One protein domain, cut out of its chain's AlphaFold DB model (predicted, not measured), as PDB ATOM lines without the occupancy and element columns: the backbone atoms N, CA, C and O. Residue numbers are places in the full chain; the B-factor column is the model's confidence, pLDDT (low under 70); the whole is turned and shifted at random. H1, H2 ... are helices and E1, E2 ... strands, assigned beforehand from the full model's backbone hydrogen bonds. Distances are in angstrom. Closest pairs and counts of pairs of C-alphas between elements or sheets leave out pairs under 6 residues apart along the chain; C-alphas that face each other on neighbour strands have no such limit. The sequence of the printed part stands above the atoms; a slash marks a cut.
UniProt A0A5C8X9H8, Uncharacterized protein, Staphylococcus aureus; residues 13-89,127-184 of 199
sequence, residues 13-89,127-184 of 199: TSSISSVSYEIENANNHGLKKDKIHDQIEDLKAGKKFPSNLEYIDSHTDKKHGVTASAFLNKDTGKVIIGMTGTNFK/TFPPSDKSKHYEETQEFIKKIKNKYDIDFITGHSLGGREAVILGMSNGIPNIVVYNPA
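What this domain is: This is residues 13 to 89 and 127 to 184 of the 199 residues of an uncharacterized protein of Staphylococcus aureus (UniProt A0A5C8X9H8). A twisted five-stranded sheet curls round helix H1, with H2 near edge strand E1, while H3 and H4 cover the face opposite H1: three layers, helices on both faces of a sheet. The printed part has 135 residues, with four named helices and five named strands in the order H1 H2 E1 E2 E3 H3 E4 H4 E5, class mixed. The mixed sheet runs E1 E2 E3 E4 E5. The whole is compact, radius of gyration of the C-alphas 13.7 A, spanning 44 by 31 by 28 A.

How they stand to each other: Start at H1, residues 13 to 28: its closest C-alphas to E4, residues 153 to 159, are Ser 17 and Gly 158, 4.7 A apart. H2, residues 33 to 45, is on the sheet at E1, residues 53 to 61; the closest C-alphas, of His 37 and Tyr 55, are 6.1 A apart. E1, E2, residues 66 to 73, and E3, residues 78 to 84, form a meander, each strand the antiparallel neighbour of the one before, in two hairpins; within hydrogen-bond range find N 54 and O 72, 2.9 A, and N 69 and O 82, 2.8 A. H3, residues 138 to 148, runs along the strands at a height over the sheet of 8.6 A. E3 and E4 are parallel, with N 81 and O 155 at 2.9 A. E4, H4, residues 161 to 172, and E5, residues 177 to 181, make a strand-helix-strand unit, parallel neighbour strands with a helix between, its crossover right-handed; N 179 and O 156 are 3.0 A apart. H4, on the same face as H3, has a height of 6.7 A. Every O i to N i+4 pair is within range in H2, H3 and H4, and 10 of 12 in H1.

Where its parts are: Find C-alpha 13 at (298.021, 371.531, 382.278); H1 runs 22.5 A, with a kink of 30 degrees near residue 22. H2 spans 18.4 A. E1 starts at (293.686, 377.269, 375.087) and runs 23.7 A, bending by 58 degrees at residue 56; E2 spans 22.5 A and E3 20.1 A. E5 ends at C-alpha 181, (298.493, 364.625, 388.526).

The domain as a whole: Residues 90 to 126 are not printed, and C-alphas 89 and 127 are 17.5 A apart across the cut. Of the links printed whole, none is long. Confidence is under 70 at residues 85 to 89, 127 to 135 and 184.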
ATOM      1  N   THR A  13     297.696 372.965 382.257       91.94
ATOM      2  CA  THR A  13     298.021 371.531 382.278       91.94
ATOM      3  C   THR A  13     296.994 370.710 383.061       91.94
ATOM      4  O   THR A  13     296.658 369.598 382.646       91.94
ATOM      5  N   SER A  14     296.443 371.252 384.146       84.94
ATOM      6  CA  SER A  14     295.351 370.645 384.920       84.94
ATOM      7  C   SER A  14     294.029 370.667 384.153       84.94
ATOM      8  O   SER A  14     293.321 369.656 384.113       84.94
ATOM      9  N   SER A  15     293.722 371.772 383.466       88.19
ATOM     10  CA  SER A  15     292.534 371.884 382.609       88.19
ATOM     11  C   SER A  15     292.565 370.871 381.466       88.19
ATOM     12  O   SER A  15     291.583 370.163 381.235       88.19
ATOM     13  N   ILE A  16     293.714 370.746 380.794       93.81
ATOM     14  CA  ILE A  16     293.924 369.784 379.708       93.81
ATOM     15  C   ILE A  16     293.858 368.349 380.233       93.81
ATOM     16  O   ILE A  16     293.165 367.515 379.647       93.81
ATOM     17  N   SER A  17     294.502 368.056 381.368       86.31
ATOM     18  CA  SER A  17     294.419 366.733 381.996       86.31
ATOM     19  C   SER A  17     292.978 366.350 382.349       86.31
ATOM     20  O   SER A  17     292.622 365.178 382.252       86.31
ATOM     21  N   SER A  18     292.150 367.313 382.763       85.25
ATOM     22  CA  SER A  18     290.744 367.074 383.090       85.25
ATOM     23  C   SER A  18     289.902 366.827 381.834       85.25
ATOM     24  O   SER A  18     289.160 365.847 381.775       85.25
ATOM     25  N   VAL A  19     290.017 367.681 380.809       88.31
ATOM     26  CA  VAL A  19     289.180 367.583 379.598       88.31
ATOM     27  C   VAL A  19     289.581 366.423 378.679       88.31
ATOM     28  O   VAL A  19     288.741 365.925 377.934       88.31
ATOM     29  N   SER A  20     290.826 365.937 378.765       89.12
ATOM     30  CA  SER A  20     291.315 364.802 377.963       89.12
ATOM     31  C   SER A  20     290.426 363.559 378.099       89.12
ATOM     32  O   SER A  20     290.221 362.846 377.122       89.12
ATOM     33  N   TYR A  21     289.821 363.336 379.272       82.38
ATOM     34  CA  TYR A  21     288.838 362.266 379.487       82.38
ATOM     35  C   TYR A  21     287.579 362.407 378.629       82.38
ATOM     36  O   TYR A  21     287.070 361.430 378.081       82.38
ATOM     37  N   GLU A  22     287.054 363.623 378.522       85.12
ATOM     38  CA  GLU A  22     285.865 363.901 377.723       85.12
ATOM     39  C   GLU A  22     286.169 363.789 376.225       85.12
ATOM     40  O   GLU A  22     285.307 363.377 375.449       85.12
ATOM     41  N   ILE A  23     287.410 364.075 375.830       91.19
ATOM     42  CA  ILE A  23     287.907 363.864 374.467       91.19
ATOM     43  C   ILE A  23     288.053 362.369 374.153       91.19
ATOM     44  O   ILE A  23     287.589 361.928 373.106       91.19
ATOM     45  N   GLU A  24     288.608 361.559 375.060       87.50
ATOM     46  CA  GLU A  24     288.653 360.092 374.908       87.50
ATOM     47  C   GLU A  24     287.241 359.508 374.775       87.50
ATOM     48  O   GLU A  24     286.996 358.658 373.915       87.50
ATOM     49  N   ASN A  25     286.282 359.998 375.570       84.19
ATOM     50  CA  ASN A  25     284.868 359.648 375.414       84.19
ATOM     51  C   ASN A  25     284.359 360.017 374.016       84.19
ATOM     52  O   ASN A  25     283.772 359.173 373.343       84.19
ATOM     53  N   ALA A  26     284.588 361.251 373.564       88.94
ATOM     54  CA  ALA A  26     284.148 361.716 372.254       88.94
ATOM     55  C   ALA A  26     284.726 360.859 371.111       88.94
ATOM     56  O   ALA A  26     283.973 360.385 370.256       88.94
ATOM     57  N   ASN A  27     286.028 360.576 371.145       89.69
ATOM     58  CA  ASN A  27     286.711 359.735 370.160       89.69
ATOM     59  C   ASN A  27     286.170 358.299 370.148       89.69
ATOM     60  O   ASN A  27     285.932 357.722 369.082       89.69
ATOM     61  N   ASN A  28     285.911 357.720 371.325       86.19
ATOM     62  CA  ASN A  28     285.336 356.378 371.433       86.19
ATOM     63  C   ASN A  28     283.921 356.297 370.847       86.19
ATOM     64  O   ASN A  28     283.592 355.292 370.217       86.19
ATOM     65  N   HIS A  29     283.135 357.371 370.963       86.50
ATOM     66  CA  HIS A  29     281.811 357.499 370.344       86.50
ATOM     67  C   HIS A  29     281.861 357.966 368.877       86.50
ATOM     68  O   HIS A  29     280.818 358.206 368.269       86.50
ATOM     69  N   GLY A  30     283.054 358.091 368.285       88.50
ATOM     70  CA  GLY A  30     283.223 358.449 366.877       88.50
ATOM     71  C   GLY A  30     282.869 359.900 366.554       88.50
ATOM     72  O   GLY A  30     282.542 360.203 365.403       88.50
ATOM     73  N   LEU A  31     282.911 360.804 367.539       92.62
ATOM     74  CA  LEU A  31     282.727 362.227 367.272       92.62
ATOM     75  C   LEU A  31     283.841 362.720 366.347       92.62
ATOM     76  O   LEU A  31     285.021 362.443 366.545       92.62
ATOM     77  N   LYS A  32     283.448 363.485 365.328       94.69
ATOM     78  CA  LYS A  32     284.394 364.126 364.415       94.69
ATOM     79  C   LYS A  32     285.170 365.219 365.145       94.69
ATOM     80  O   LYS A  32     284.618 365.894 366.011       94.69
ATOM     81  N   LYS A  33     286.404 365.456 364.702       95.06
ATOM     82  CA  LYS A  33     287.290 366.517 365.195       95.06
ATOM     83  C   LYS A  33     286.590 367.873 365.340       95.06
ATOM     84  O   LYS A  33     286.678 368.473 366.405       95.06
ATOM     85  N   ASP A  34     285.840 368.309 364.329       95.44
ATOM     86  CA  ASP A  34     285.140 369.602 364.365       95.44
ATOM     87  C   ASP A  34     284.076 369.649 365.469       95.44
ATOM     88  O   ASP A  34     283.874 370.677 366.097       95.44
ATOM     89  N   LYS A  35     283.441 368.513 365.789       96.69
ATOM     90  CA  LYS A  35     282.483 368.426 366.901       96.69
ATOM     91  C   LYS A  35     283.145 368.431 368.265       96.69
ATOM     92  O   LYS A  35     282.559 368.940 369.214       96.69
ATOM     93  N   ILE A  36     284.353 367.894 368.367       96.12
ATOM     94  CA  ILE A  36     285.171 368.011 369.577       96.12
ATOM     95  C   ILE A  36     285.593 369.471 369.756       96.12
ATOM     96  O   ILE A  36     285.442 370.010 370.847       96.12
ATOM     97  N   HIS A  37     286.032 370.123 368.679       97.44
ATOM     98  CA  HIS A  37     286.364 371.544 368.671       97.44
ATOM     99  C   HIS A  37     285.168 372.414 369.096       97.44
ATOM    100  O   HIS A  37     285.298 373.173 370.053       97.44
ATOM    101  N   ASP A  38     283.996 372.241 368.469       97.00
ATOM    102  CA  ASP A  38     282.753 372.947 368.828       97.00
ATOM    103  C   ASP A  38     282.456 372.814 370.333       97.00
ATOM    104  O   ASP A  38     282.200 373.800 371.020       97.00
ATOM    105  N   GLN A  39     282.571 371.598 370.880       96.44
ATOM    106  CA  GLN A  39     282.333 371.351 372.304       96.44
ATOM    107  C   GLN A  39     283.340 372.063 373.217       96.44
ATOM    108  O   GLN A  39     282.958 372.494 374.304       96.44
ATOM    109  N   ILE A  40     284.610 372.185 372.820       96.06
ATOM    110  CA  ILE A  40     285.616 372.938 373.584       96.06
ATOM    111  C   ILE A  40     285.327 374.444 373.520       96.06
ATOM    112  O   ILE A  40     285.420 375.126 374.545       96.06
ATOM    113  N   GLU A  41     284.926 374.966 372.361       96.69
ATOM    114  CA  GLU A  41     284.549 376.377 372.220       96.69
ATOM    115  C   GLU A  41     283.294 376.724 373.031       96.69
ATOM    116  O   GLU A  41     283.278 377.752 373.711       96.69
ATOM    117  N   ASP A  42     282.300 375.835 373.088       94.88
ATOM    118  CA  ASP A  42     281.129 375.996 373.959       94.88
ATOM    119  C   ASP A  42     281.531 376.088 375.442       94.88
ATOM    120  O   ASP A  42     280.998 376.906 376.203       94.88
ATOM    121  N   LEU A  43     282.512 375.285 375.877       91.81
ATOM    122  CA  LEU A  43     283.044 375.364 377.242       91.81
ATOM    123  C   LEU A  43     283.746 376.699 377.505       91.81
ATOM    124  O   LEU A  43     283.570 377.278 378.582       91.81
ATOM    125  N   LYS A  44     284.515 377.203 376.536       93.88
ATOM    126  CA  LYS A  44     285.184 378.510 376.623       93.88
ATOM    127  C   LYS A  44     284.167 379.647 376.686       93.88
ATOM    128  O   LYS A  44     284.268 380.489 377.579       93.88
ATOM    129  N   ALA A  45     283.150 379.633 375.824       93.19
ATOM    130  CA  ALA A  45     282.056 380.606 375.826       93.19
ATOM    131  C   ALA A  45     281.297 380.607 377.165       93.19
ATOM    132  O   ALA A  45     280.979 381.662 377.715       93.19
ATOM    133  N   GLY A  46     281.100 379.422 377.751       91.50
ATOM    134  CA  GLY A  46     280.524 379.249 379.083       91.50
ATOM    135  C   GLY A  46     281.449 379.613 380.252       91.50
ATOM    136  O   GLY A  46     281.038 379.447 381.401       91.50
ATOM    137  N   LYS A  47     282.683 380.079 379.999       90.75
ATOM    138  CA  LYS A  47     283.741 380.336 381.002       90.75
ATOM    139  C   LYS A  47     284.107 379.110 381.847       90.75
ATOM    140  O   LYS A  47     284.560 379.256 382.983       90.75
ATOM    141  N   LYS A  48     283.924 377.908 381.298       88.75
ATOM    142  CA  LYS A  48     284.219 376.614 381.935       88.75
ATOM    143  C   LYS A  48     285.484 375.949 381.390       88.75
ATOM    144  O   LYS A  48     285.744 374.789 381.690       88.75
ATOM    145  N   PHE A  49     286.256 376.656 380.572       92.00
ATOM    146  CA  PHE A  49     287.549 376.203 380.074       92.00
ATOM    147  C   PHE A  49     288.453 377.414 379.805       92.00
ATOM    148  O   PHE A  49     287.918 378.484 379.485       92.00
ATOM    149  N   PRO A  50     289.786 377.290 379.944       94.88
ATOM    150  CA  PRO A  50     290.693 378.410 379.733       94.88
ATOM    151  C   PRO A  50     290.574 379.015 378.330       94.88
ATOM    152  O   PRO A  50     290.631 378.316 377.319       94.88
ATOM    153  N   SER A  51     290.407 380.336 378.257       95.12
ATOM    154  CA  SER A  51     290.169 381.051 376.992       95.12
ATOM    155  C   SER A  51     291.413 381.168 376.105       95.12
ATOM    156  O   SER A  51     291.303 381.426 374.900       95.12
ATOM    157  N   ASN A  52     292.592 381.006 376.704       95.88
ATOM    158  CA  ASN A  52     293.895 380.998 376.048       95.88
ATOM    159  C   ASN A  52     294.242 379.642 375.413       95.88
ATOM    160  O   ASN A  52     295.186 379.579 374.634       95.88
ATOM    161  N   LEU A  53     293.477 378.582 375.687       97.75
ATOM    162  CA  LEU A  53     293.686 377.269 375.087       97.75
ATOM    163  C   LEU A  53     292.803 377.064 373.852       97.75
ATOM    164  O   LEU A  53     291.620 377.419 373.829       97.75
ATOM    165  N   GLU A  54     293.386 376.472 372.818       98.06
ATOM    166  CA  GLU A  54     292.714 376.128 371.567       98.06
ATOM    167  C   GLU A  54     292.972 374.664 371.231       98.06
ATOM    168  O   GLU A  54     294.110 374.202 371.253       98.06
ATOM    169  N   TYR A  55     291.907 373.913 370.966       98.31
ATOM    170  CA  TYR A  55     292.013 372.500 370.626       98.31
ATOM    171  C   TYR A  55     292.550 372.330 369.199       98.31
ATOM    172  O   TYR A  55     291.980 372.866 368.254       98.31
ATOM    173  N   ILE A  56     293.622 371.549 369.039       98.12
ATOM    174  CA  ILE A  56     294.245 371.278 367.736       98.12
ATOM    175  C   ILE A  56     293.754 369.954 367.170       98.12
ATOM    176  O   ILE A  56     293.331 369.905 366.017       98.12
ATOM    177  N   ASP A  57     293.915 368.864 367.921       97.94
ATOM    178  CA  ASP A  57     293.586 367.509 367.479       97.94
ATOM    179  C   ASP A  57     293.637 366.505 368.635       97.94
ATOM    180  O   ASP A  57     294.155 366.807 369.714       97.94
ATOM    181  N   SER A  58     293.153 365.290 368.402       96.50
ATOM    182  CA  SER A  58     293.324 364.172 369.326       96.50
ATOM    183  C   SER A  58     293.333 362.827 368.609       96.50
ATOM    184  O   SER A  58     292.790 362.674 367.518       96.50
ATOM    185  N   HIS A  59     293.960 361.844 369.246       93.44
ATOM    186  CA  HIS A  59     294.003 360.458 368.794       93.44
ATOM    187  C   HIS A  59     293.723 359.526 369.963       93.44
ATOM    188  O   HIS A  59     294.272 359.720 371.047       93.44
ATOM    189  N   THR A  60     292.917 358.495 369.720       89.56
ATOM    190  CA  THR A  60     292.636 357.431 370.688       89.56
ATOM    191  C   THR A  60     293.020 356.088 370.091       89.56
ATOM    192  O   THR A  60     292.365 355.605 369.165       89.56
ATOM    193  N   ASP A  61     294.036 355.458 370.674       83.38
ATOM    194  CA  ASP A  61     294.346 354.055 370.430       83.38
ATOM    195  C   ASP A  61     293.312 353.203 371.177       83.38
ATOM    196  O   ASP A  61     293.382 352.996 372.394       83.38
ATOM    197  N   LYS A  62     292.313 352.712 370.436       72.88
ATOM    198  CA  LYS A  62     291.219 351.899 370.990       72.88
ATOM    199  C   LYS A  62     291.685 350.534 371.491       72.88
ATOM    200  O   LYS A  62     291.022 349.951 372.347       72.88
ATOM    201  N   LYS A  63     292.789 350.008 370.958       71.81
ATOM    202  CA  LYS A  63     293.310 348.687 371.326       71.81
ATOM    203  C   LYS A  63     293.968 348.730 372.700       71.81
ATOM    204  O   LYS A  63     293.837 347.786 373.476       71.81
ATOM    205  N   HIS A  64     294.670 349.817 372.989       70.31
ATOM    206  CA  HIS A  64     295.459 349.968 374.205       70.31
ATOM    207  C   HIS A  64     294.834 350.921 375.231       70.31
ATOM    208  O   HIS A  64     295.257 350.931 376.388       70.31
ATOM    209  N   GLY A  65     293.799 351.666 374.840       71.12
ATOM    210  CA  GLY A  65     293.063 352.569 375.720       71.12
ATOM    211  C   GLY A  65     293.880 353.792 376.124       71.12
ATOM    212  O   GLY A  65     293.786 354.221 377.272       71.12
ATOM    213  N   VAL A  66     294.691 354.322 375.203       78.75
ATOM    214  CA  VAL A  66     295.512 355.525 375.396       78.75
ATOM    215  C   VAL A  66     295.003 356.611 374.461       78.75
ATOM    216  O   VAL A  66     294.776 356.368 373.277       78.75
ATOM    217  N   THR A  67     294.804 357.817 374.984       88.81
ATOM    218  CA  THR A  67     294.434 358.986 374.180       88.81
ATOM    219  C   THR A  67     295.399 360.120 374.427       88.81
ATOM    220  O   THR A  67     295.694 360.455 375.575       88.81
ATOM    221  N   ALA A  68     295.833 360.735 373.333       95.25
ATOM    222  CA  ALA A  68     296.564 361.986 373.333       95.25
ATOM    223  C   ALA A  68     295.697 363.074 372.696       95.25
ATOM    224  O   ALA A  68     295.069 362.867 371.661       95.25
ATOM    225  N   SER A  69     295.675 364.245 373.315       97.44
ATOM    226  CA  SER A  69     295.032 365.453 372.804       97.44
ATOM    227  C   SER A  69     296.054 366.581 372.750       97.44
ATOM    228  O   SER A  69     296.966 366.628 373.571       97.44
ATOM    229  N   ALA A  70     295.943 367.469 371.771       98.50
ATOM    230  CA  ALA A  70     296.862 368.580 371.574       98.50
ATOM    231  C   ALA A  70     296.106 369.904 371.662       98.50
ATOM    232  O   ALA A  70     295.081 370.083 371.001       98.50
ATOM    233  N   PHE A  71     296.642 370.833 372.449       98.62
ATOM    234  CA  PHE A  71     296.100 372.177 372.608       98.62
ATOM    235  C   PHE A  71     297.180 373.227 372.366       98.62
ATOM    236  O   PHE A  71     298.262 373.133 372.944       98.62
ATOM    237  N   LEU A  72     296.882 374.245 371.560       98.56
ATOM    238  CA  LEU A  72     297.708 375.441 371.443       98.56
ATOM    239  C   LEU A  72     297.453 376.337 372.655       98.56
ATOM    240  O   LEU A  72     296.308 376.702 372.932       98.56
ATOM    241  N   ASN A  73     298.515 376.721 373.357       98.00
ATOM    242  CA  ASN A  73     298.464 377.816 374.312       98.00
ATOM    243  C   ASN A  73     298.764 379.126 373.577       98.00
ATOM    244  O   ASN A  73     299.899 379.375 373.171       98.00
ATOM    245  N   LYS A  74     297.745 379.971 373.416       97.31
ATOM    246  CA  LYS A  74     297.852 381.245 372.691       97.31
ATOM    247  C   LYS A  74     298.739 382.273 373.391       97.31
ATOM    248  O   LYS A  74     299.225 383.176 372.720       97.31
ATOM    249  N   ASP A  75     298.977 382.131 374.693       96.19
ATOM    250  CA  ASP A  75     299.851 383.048 375.431       96.19
ATOM    251  C   ASP A  75     301.330 382.774 375.131       96.19
ATOM    252  O   ASP A  75     302.147 383.691 375.145       96.19
ATOM    253  N   THR A  76     301.685 381.513 374.856       97.19
ATOM    254  CA  THR A  76     303.076 381.098 374.604       97.19
ATOM    255  C   THR A  76     303.358 380.760 373.143       97.19
ATOM    256  O   THR A  76     304.521 380.668 372.759       97.19
ATOM    257  N   GLY A  77     302.322 380.535 372.332       97.94
ATOM    258  CA  GLY A  77     302.441 380.031 370.962       97.94
ATOM    259  C   GLY A  77     302.859 378.558 370.872       97.94
ATOM    260  O   GLY A  77     303.127 378.072 369.775       97.94
ATOM    261  N   LYS A  78     302.920 377.841 372.002       98.50
ATOM    262  CA  LYS A  78     303.379 376.449 372.074       98.50
ATOM    263  C   LYS A  78     302.248 375.484 372.410       98.50
ATOM    264  O   LYS A  78     301.215 375.866 372.962       98.50
ATOM    265  N   VAL A  79     302.465 374.210 372.110       98.62
ATOM    266  CA  VAL A  79     301.486 373.142 372.311       98.62
ATOM    267  C   VAL A  79     301.675 372.425 373.641       98.62
ATOM    268  O   VAL A  79     302.793 372.181 374.095       98.62
ATOM    269  N   ILE A  80     300.548 372.051 374.242       98.56
ATOM    270  CA  ILE A  80     300.453 371.184 375.412       98.56
ATOM    271  C   ILE A  80     299.753 369.888 374.995       98.56
ATOM    272  O   ILE A  80     298.664 369.922 374.412       98.56
ATOM    273  N   ILE A  81     300.366 368.746 375.305       98.44
ATOM    274  CA  ILE A  81     299.800 367.416 375.061       98.44
ATOM    275  C   ILE A  81     299.096 366.906 376.321       98.44
ATOM    276  O   ILE A  81     299.714 366.776 377.373       98.44
ATOM    277  N   GLY A  82     297.808 366.595 376.214       96.56
ATOM    278  CA  GLY A  82     297.010 365.957 377.256       96.56
ATOM    279  C   GLY A  82     296.885 364.458 377.043       96.56
ATOM    280  O   GLY A  82     296.369 364.023 376.013       96.56
ATOM    281  N   MET A  83     297.315 363.680 378.028       92.94
ATOM    282  CA  MET A  83     297.233 362.228 378.051       92.94
ATOM    283  C   MET A  83     296.099 361.770 378.966       92.94
ATOM    284  O   MET A  83     296.001 362.171 380.130       92.94
ATOM    285  N   THR A  84     295.285 360.851 378.467       85.56
ATOM    286  CA  THR A  84     294.394 360.030 379.290       85.56
ATOM    287  C   THR A  84     294.598 358.566 378.941       85.56
ATOM    288  O   THR A  84     295.013 358.216 377.836       85.56
ATOM    289  N   GLY A  85     294.288 357.699 379.891       64.62
ATOM    290  CA  GLY A  85     294.113 356.295 379.581       64.62
ATOM    291  C   GLY A  85     293.203 355.685 380.611       64.62
ATOM    292  O   GLY A  85     293.647 355.430 381.726       64.62
ATOM    293  N   THR A  86     291.904 355.543 380.349       59.75
ATOM    294  CA  THR A  86     291.037 354.855 381.327       59.75
ATOM    295  C   THR A  86     289.666 354.413 380.816       59.75
ATOM    296  O   THR A  86     288.904 353.876 381.626       59.75
ATOM    297  N   ASN A  87     289.302 354.549 379.536       51.22
ATOM    298  CA  ASN A  87     287.919 354.226 379.156       51.22
ATOM    299  C   ASN A  87     287.538 352.739 379.202       51.22
ATOM    300  O   ASN A  87     286.365 352.445 379.388       51.22
ATOM    301  N   PHE A  88     288.488 351.797 379.205       43.78
ATOM    302  CA  PHE A  88     288.159 350.384 379.472       43.78
ATOM    303  C   PHE A  88     287.968 350.066 380.972       43.78
ATOM    304  O   PHE A  88     287.454 349.011 381.333       43.78
ATOM    305  N   LYS A  89     288.383 350.962 381.881       48.62
ATOM    306  CA  LYS A  89     288.388 350.697 383.333       48.62
ATOM    307  C   LYS A  89     287.292 351.421 384.107       48.62
ATOM    308  O   LYS A  89     286.976 350.972 385.201       48.62
ATOM    309  N   THR A 127     302.451 342.814 385.739       42.25
ATOM    310  CA  THR A 127     303.890 342.884 385.514       42.25
ATOM    311  C   THR A 127     304.251 342.899 384.030       42.25
ATOM    312  O   THR A 127     304.017 341.901 383.367       42.25
ATOM    313  N   PHE A 128     304.776 344.019 383.526       39.94
ATOM    314  CA  PHE A 128     305.972 344.187 382.673       39.94
ATOM    315  C   PHE A 128     306.042 345.676 382.258       39.94
ATOM    316  O   PHE A 128     305.017 346.249 381.881       39.94
ATOM    317  N   PRO A 129     307.203 346.352 382.358       46.75
ATOM    318  CA  PRO A 129     307.319 347.753 381.964       46.75
ATOM    319  C   PRO A 129     307.110 347.884 380.443       46.75
ATOM    320  O   PRO A 129     307.777 347.184 379.678       46.75
ATOM    321  N   PRO A 130     306.193 348.744 379.970       47.28
ATOM    322  CA  PRO A 130     306.019 348.963 378.546       47.28
ATOM    323  C   PRO A 130     307.222 349.760 378.028       47.28
ATOM    324  O   PRO A 130     307.520 350.849 378.511       47.28
ATOM    325  N   SER A 131     307.941 349.205 377.053       53.97
ATOM    326  CA  SER A 131     308.930 349.964 376.283       53.97
ATOM    327  C   SER A 131     308.205 351.042 375.474       53.97
ATOM    328  O   SER A 131     307.140 350.784 374.912       53.97
ATOM    329  N   ASP A 132     308.795 352.228 375.358       54.31
ATOM    330  CA  ASP A 132     308.336 353.324 374.493       54.31
ATOM    331  C   ASP A 132     308.280 352.953 372.993       54.31
ATOM    332  O   ASP A 132     307.609 353.628 372.208       54.31
ATOM    333  N   LYS A 133     308.957 351.860 372.611       54.97
ATOM    334  CA  LYS A 133     308.929 351.217 371.284       54.97
ATOM    335  C   LYS A 133     307.960 350.034 371.201       54.97
ATOM    336  O   LYS A 133     307.916 349.339 370.188       54.97
ATOM    337  N   SER A 134     307.217 349.743 372.266       62.75
ATOM    338  CA  SER A 134     306.220 348.677 372.230       62.75
ATOM    339  C   SER A 134     305.053 349.072 371.324       62.75
ATOM    340  O   SER A 134     304.684 350.244 371.225       62.75
ATOM    341  N   LYS A 135     304.408 348.069 370.717       67.44
ATOM    342  CA  LYS A 135     303.179 348.253 369.924       67.44
ATOM    343  C   LYS A 135     302.063 348.973 370.693       67.44
ATOM    344  O   LYS A 135     301.127 349.452 370.074       67.44
ATOM    345  N   HIS A 136     302.162 349.035 372.023       71.19
ATOM    346  CA  HIS A 136     301.239 349.749 372.899       71.19
ATOM    347  C   HIS A 136     301.236 351.268 372.665       71.19
ATOM    348  O   HIS A 136     300.208 351.906 372.854       71.19
ATOM    349  N   TYR A 137     302.366 351.844 372.242       78.69
ATOM    350  CA  TYR A 137     302.510 353.292 372.066       78.69
ATOM    351  C   TYR A 137     302.614 353.744 370.617       78.69
ATOM    352  O   TYR A 137     302.636 354.946 370.380       78.69
ATOM    353  N   GLU A 138     302.693 352.826 369.657       83.88
ATOM    354  CA  GLU A 138     303.028 353.129 368.263       83.88
ATOM    355  C   GLU A 138     302.145 354.240 367.671       83.88
ATOM    356  O   GLU A 138     302.661 355.273 367.242       83.88
ATOM    357  N   GLU A 139     300.819 354.108 367.768       88.94
ATOM    358  CA  GLU A 139     299.889 355.106 367.229       88.94
ATOM    359  C   GLU A 139     299.967 356.455 367.965       88.94
ATOM    360  O   GLU A 139     299.895 357.529 367.364       88.94
ATOM    361  N   THR A 140     300.157 356.415 369.285       90.00
ATOM    362  CA  THR A 140     300.254 357.626 370.112       90.00
ATOM    363  C   THR A 140     301.572 358.363 369.851       90.00
ATOM    364  O   THR A 140     301.598 359.592 369.766       90.00
ATOM    365  N   GLN A 141     302.663 357.626 369.647       90.69
ATOM    366  CA  GLN A 141     303.961 358.160 369.239       90.69
ATOM    367  C   GLN A 141     303.866 358.828 367.865       90.69
ATOM    368  O   GLN A 141     304.406 359.918 367.669       90.69
ATOM    369  N   GLU A 142     303.169 358.213 366.907       92.94
ATOM    370  CA  GLU A 142     302.920 358.833 365.604       92.94
ATOM    371  C   GLU A 142     302.121 360.128 365.719       92.94
ATOM    372  O   GLU A 142     302.460 361.113 365.059       92.94
ATOM    373  N   PHE A 143     301.088 360.156 366.562       95.81
ATOM    374  CA  PHE A 143     300.334 361.375 366.836       95.81
ATOM    375  C   PHE A 143     301.242 362.482 367.385       95.81
ATOM    376  O   PHE A 143     301.282 363.575 366.816       95.81
ATOM    377  N   ILE A 144     302.035 362.199 368.424       95.44
ATOM    378  CA  ILE A 144     302.945 363.189 369.021       95.44
ATOM    379  C   ILE A 144     303.959 363.688 367.982       95.44
ATOM    380  O   ILE A 144     304.161 364.895 367.860       95.44
ATOM    381  N   LYS A 145     304.535 362.801 367.161       94.94
ATOM    382  CA  LYS A 145     305.437 363.187 366.060       94.94
ATOM    383  C   LYS A 145     304.753 364.100 365.038       94.94
ATOM    384  O   LYS A 145     305.345 365.095 364.624       94.94
ATOM    385  N   LYS A 146     303.505 363.807 364.650       97.19
ATOM    386  CA  LYS A 146     302.721 364.656 363.733       97.19
ATOM    387  C   LYS A 146     302.517 366.064 364.296       97.19
ATOM    388  O   LYS A 146     302.594 367.022 363.528       97.19
ATOM    389  N   ILE A 147     302.289 366.193 365.605       98.06
ATOM    390  CA  ILE A 147     302.182 367.495 366.277       98.06
ATOM    391  C   ILE A 147     303.545 368.197 366.325       98.06
ATOM    392  O   ILE A 147     303.634 369.341 365.888       98.06
ATOM    393  N   LYS A 148     304.614 367.507 366.749       95.69
ATOM    394  CA  LYS A 148     305.985 368.057 366.801       95.69
ATOM    395  C   LYS A 148     306.487 368.585 365.458       95.69
ATOM    396  O   LYS A 148     307.240 369.546 365.423       95.69
ATOM    397  N   ASN A 149     306.077 367.971 364.350       96.94
ATOM    398  CA  ASN A 149     306.465 368.420 363.008       96.94
ATOM    399  C   ASN A 149     305.831 369.762 362.602       96.94
ATOM    400  O   ASN A 149     306.236 370.338 361.596       96.94
ATOM    401  N   LYS A 150     304.805 370.222 363.325       97.56
ATOM    402  CA  LYS A 150     304.051 371.445 363.012       97.56
ATOM    403  C   LYS A 150     304.134 372.499 364.111       97.56
ATOM    404  O   LYS A 150     303.927 373.671 363.823       97.56
ATOM    405  N   TYR A 151     304.395 372.080 365.346       98.00
ATOM    406  CA  TYR A 151     304.331 372.928 366.524       98.00
ATOM    407  C   TYR A 151     305.449 372.601 367.508       98.00
ATOM    408  O   TYR A 151     305.775 371.431 367.728       98.00
ATOM    409  N   ASP A 152     305.935 373.632 368.193       97.81
ATOM    410  CA  ASP A 152     306.776 373.462 369.370       97.81
ATOM    411  C   ASP A 152     305.923 372.981 370.546       97.81
ATOM    412  O   ASP A 152     304.941 373.625 370.924       97.81
ATOM    413  N   ILE A 153     306.291 371.841 371.132       98.12
ATOM    414  CA  ILE A 153     305.604 371.279 372.298       98.12
ATOM    415  C   ILE A 153     306.351 371.693 373.563       98.12
ATOM    416  O   ILE A 153     307.543 371.422 373.695       98.12
ATOM    417  N   ASP A 154     305.637 372.310 374.502       97.50
ATOM    418  CA  ASP A 154     306.203 372.797 375.765       97.50
ATOM    419  C   ASP A 154     305.899 371.860 376.931       97.50
ATOM    420  O   ASP A 154     306.776 371.589 377.746       97.50
ATOM    421  N   PHE A 155     304.673 371.332 376.989       98.19
ATOM    422  CA  PHE A 155     304.209 370.486 378.087       98.19
ATOM    423  C   PHE A 155     303.585 369.185 377.590       98.19
ATOM    424  O   PHE A 155     302.897 369.152 376.569       98.19
ATOM    425  N   ILE A 156     303.740 368.133 378.386       98.00
ATOM    426  CA  ILE A 156     302.880 366.949 378.365       98.00
ATOM    427  C   ILE A 156     302.321 366.709 379.769       98.00
ATOM    428  O   ILE A 156     303.030 366.852 380.768       98.00
ATOM    429  N   THR A 157     301.030 366.401 379.847       96.50
ATOM    430  CA  THR A 157     300.282 366.307 381.103       96.50
ATOM    431  C   THR A 157     299.308 365.143 381.113       96.50
ATOM    432  O   THR A 157     298.897 364.667 380.059       96.50
ATOM    433  N   GLY A 158     298.916 364.682 382.299       89.62
ATOM    434  CA  GLY A 158     297.895 363.653 382.466       89.62
ATOM    435  C   GLY A 158     297.634 363.299 383.928       89.62
ATOM    436  O   GLY A 158     298.437 363.606 384.815       89.62
ATOM    437  N   HIS A 159     296.517 362.613 384.177       83.06
ATOM    438  CA  HIS A 159     296.108 362.157 385.508       83.06
ATOM    439  C   HIS A 159     296.121 360.626 385.607       83.06
ATOM    440  O   HIS A 159     295.780 359.942 384.640       83.06
ATOM    441  N   SER A 160     296.475 360.069 386.773       82.88
ATOM    442  CA  SER A 160     296.465 358.617 387.026       82.88
ATOM    443  C   SER A 160     297.252 357.835 385.962       82.88
ATOM    444  O   SER A 160     298.446 358.084 385.783       82.88
ATOM    445  N   LEU A 161     296.623 356.906 385.236       78.19
ATOM    446  CA  LEU A 161     297.283 356.180 384.151       78.19
ATOM    447  C   LEU A 161     297.753 357.129 383.037       78.19
ATOM    448  O   LEU A 161     298.890 357.010 382.601       78.19
ATOM    449  N   GLY A 162     296.956 358.138 382.665       84.12
ATOM    450  CA  GLY A 162     297.377 359.164 381.705       84.12
ATOM    451  C   GLY A 162     298.618 359.936 382.162       84.12
ATOM    452  O   GLY A 162     299.457 360.288 381.343       84.12
ATOM    453  N   GLY A 163     298.788 360.130 383.474       86.62
ATOM    454  CA  GLY A 163     300.005 360.713 384.047       86.62
ATOM    455  C   GLY A 163     301.230 359.815 383.858       86.62
ATOM    456  O   GLY A 163     302.289 360.292 383.463       86.62
ATOM    457  N   ARG A 164     301.089 358.499 384.052       84.69
ATOM    458  CA  ARG A 164     302.160 357.535 383.741       84.69
ATOM    459  C   ARG A 164     302.531 357.567 382.257       84.69
ATOM    460  O   ARG A 164     303.718 357.630 381.939       84.69
ATOM    461  N   GLU A 165     301.538 357.583 381.368       87.00
ATOM    462  CA  GLU A 165     301.782 357.655 379.922       87.00
ATOM    463  C   GLU A 165     302.446 358.977 379.513       87.00
ATOM    464  O   GLU A 165     303.354 358.979 378.682       87.00
ATOM    465  N   ALA A 166     302.068 360.090 380.151       92.00
ATOM    466  CA  ALA A 166     302.701 361.392 379.955       92.00
ATOM    467  C   ALA A 166     304.190 361.387 380.324       92.00
ATOM    468  O   ALA A 166     304.989 361.973 379.596       92.00
ATOM    469  N   VAL A 167     304.587 360.701 381.403       90.38
ATOM    470  CA  VAL A 167     306.012 360.561 381.750       90.38
ATOM    471  C   VAL A 167     306.759 359.777 380.673       90.38
ATOM    472  O   VAL A 167     307.759 360.260 380.146       90.38
ATOM    473  N   ILE A 168     306.261 358.595 380.306       87.12
ATOM    474  CA  ILE A 168     306.939 357.697 379.356       87.12
ATOM    475  C   ILE A 168     307.080 358.360 377.980       87.12
ATOM    476  O   ILE A 168     308.179 358.443 377.423       87.12
ATOM    477  N   LEU A 169     305.974 358.872 377.438       90.94
ATOM    478  CA  LEU A 169     305.946 359.486 376.113       90.94
ATOM    479  C   LEU A 169     306.616 360.859 376.105       90.94
ATOM    480  O   LEU A 169     307.242 361.218 375.108       90.94
ATOM    481  N   GLY A 170     306.540 361.605 377.209       93.56
ATOM    482  CA  GLY A 170     307.247 362.869 377.379       93.56
ATOM    483  C   GLY A 170     308.751 362.699 377.265       93.56
ATOM    484  O   GLY A 170     309.387 363.361 376.445       93.56
ATOM    485  N   MET A 171     309.301 361.748 378.020       90.75
ATOM    486  CA  MET A 171     310.728 361.431 377.991       90.75
ATOM    487  C   MET A 171     311.164 360.892 376.623       90.75
ATOM    488  O   MET A 171     312.143 361.380 376.062       90.75
ATOM    489  N   SER A 172     310.416 359.942 376.047       87.38
ATOM    490  CA  SER A 172     310.732 359.343 374.735       87.38
ATOM    491  C   SER A 172     310.742 360.373 373.595       87.38
ATOM    492  O   SER A 172     311.542 360.277 372.664       87.38
ATOM    493  N   ASN A 173     309.900 361.408 373.682       89.94
ATOM    494  CA  ASN A 173     309.834 362.477 372.686       89.94
ATOM    495  C   ASN A 173     310.671 363.711 373.039       89.94
ATOM    496  O   ASN A 173     310.636 364.671 372.268       89.94
ATOM    497  N   GLY A 174     311.402 363.732 374.156       93.00
ATOM    498  CA  GLY A 174     312.152 364.913 374.590       93.00
ATOM    499  C   GLY A 174     311.267 366.152 374.771       93.00
ATOM    500  O   GLY A 174     311.650 367.242 374.351       93.00
ATOM    501  N   ILE A 175     310.056 365.980 375.316       95.38
ATOM    502  CA  ILE A 175     309.173 367.103 375.654       95.38
ATOM    503  C   ILE A 175     309.732 367.784 376.916       95.38
ATOM    504  O   ILE A 175     309.969 367.081 377.900       95.38
ATOM    505  N   PRO A 176     309.948 369.116 376.918       94.81
ATOM    506  CA  PRO A 176     310.720 369.781 377.971       94.81
ATOM    507  C   PRO A 176     310.087 369.688 379.359       94.81
ATOM    508  O   PRO A 176     310.788 369.440 380.338       94.81
ATOM    509  N   ASN A 177     308.767 369.880 379.448       97.06
ATOM    510  CA  ASN A 177     308.063 369.932 380.722       97.06
ATOM    511  C   ASN A 177     307.039 368.795 380.828       97.06
ATOM    512  O   ASN A 177     306.141 368.656 379.996       97.06
ATOM    513  N   ILE A 178     307.148 367.998 381.890       96.25
ATOM    514  CA  ILE A 178     306.231 366.895 382.192       96.25
ATOM    515  C   ILE A 178     305.537 367.217 383.518       96.25
ATOM    516  O   ILE A 178     306.180 367.230 384.566       96.25
ATOM    517  N   VAL A 179     304.230 367.483 383.478       93.81
ATOM    518  CA  VAL A 179     303.429 367.841 384.663       93.81
ATOM    519  C   VAL A 179     302.323 366.813 384.834       93.81
ATOM    520  O   VAL A 179     301.456 366.699 383.980       93.81
ATOM    521  N   VAL A 180     302.335 366.045 385.922       87.88
ATOM    522  CA  VAL A 180     301.408 364.917 386.099       87.88
ATOM    523  C   VAL A 180     300.662 364.985 387.420       87.88
ATOM    524  O   VAL A 180     301.199 365.409 388.441       87.88
ATOM    525  N   TYR A 181     299.413 364.527 387.399       78.38
ATOM    526  CA  TYR A 181     298.493 364.625 388.526       78.38
ATOM    527  C   TYR A 181     298.173 363.232 389.065       78.38
ATOM    528  O   TYR A 181     297.531 362.434 388.385       78.38
ATOM    529  N   ASN A 182     298.612 362.937 390.292       74.19
ATOM    530  CA  ASN A 182     298.404 361.638 390.945       74.19
ATOM    531  C   ASN A 182     298.689 360.442 390.001       74.19
ATOM    532  O   ASN A 182     297.786 359.635 389.753       74.19
ATOM    533  N   PRO A 183     299.880 360.381 389.370       72.88
ATOM    534  CA  PRO A 183     300.173 359.377 388.356       72.88
ATOM    535  C   PRO A 183     300.154 357.965 388.953       72.88
ATOM    536  O   PRO A 183     300.506 357.761 390.114       72.88
ATOM    537  N   ALA A 184     299.781 356.976 388.140       67.44
ATOM    538  CA  ALA A 184     299.952 355.573 388.512       67.44
ATOM    539  C   ALA A 184     301.450 355.250 388.722       67.44
ATOM    540  O   ALA A 184     302.290 355.861 388.052       67.44
TER     541      ALA A 184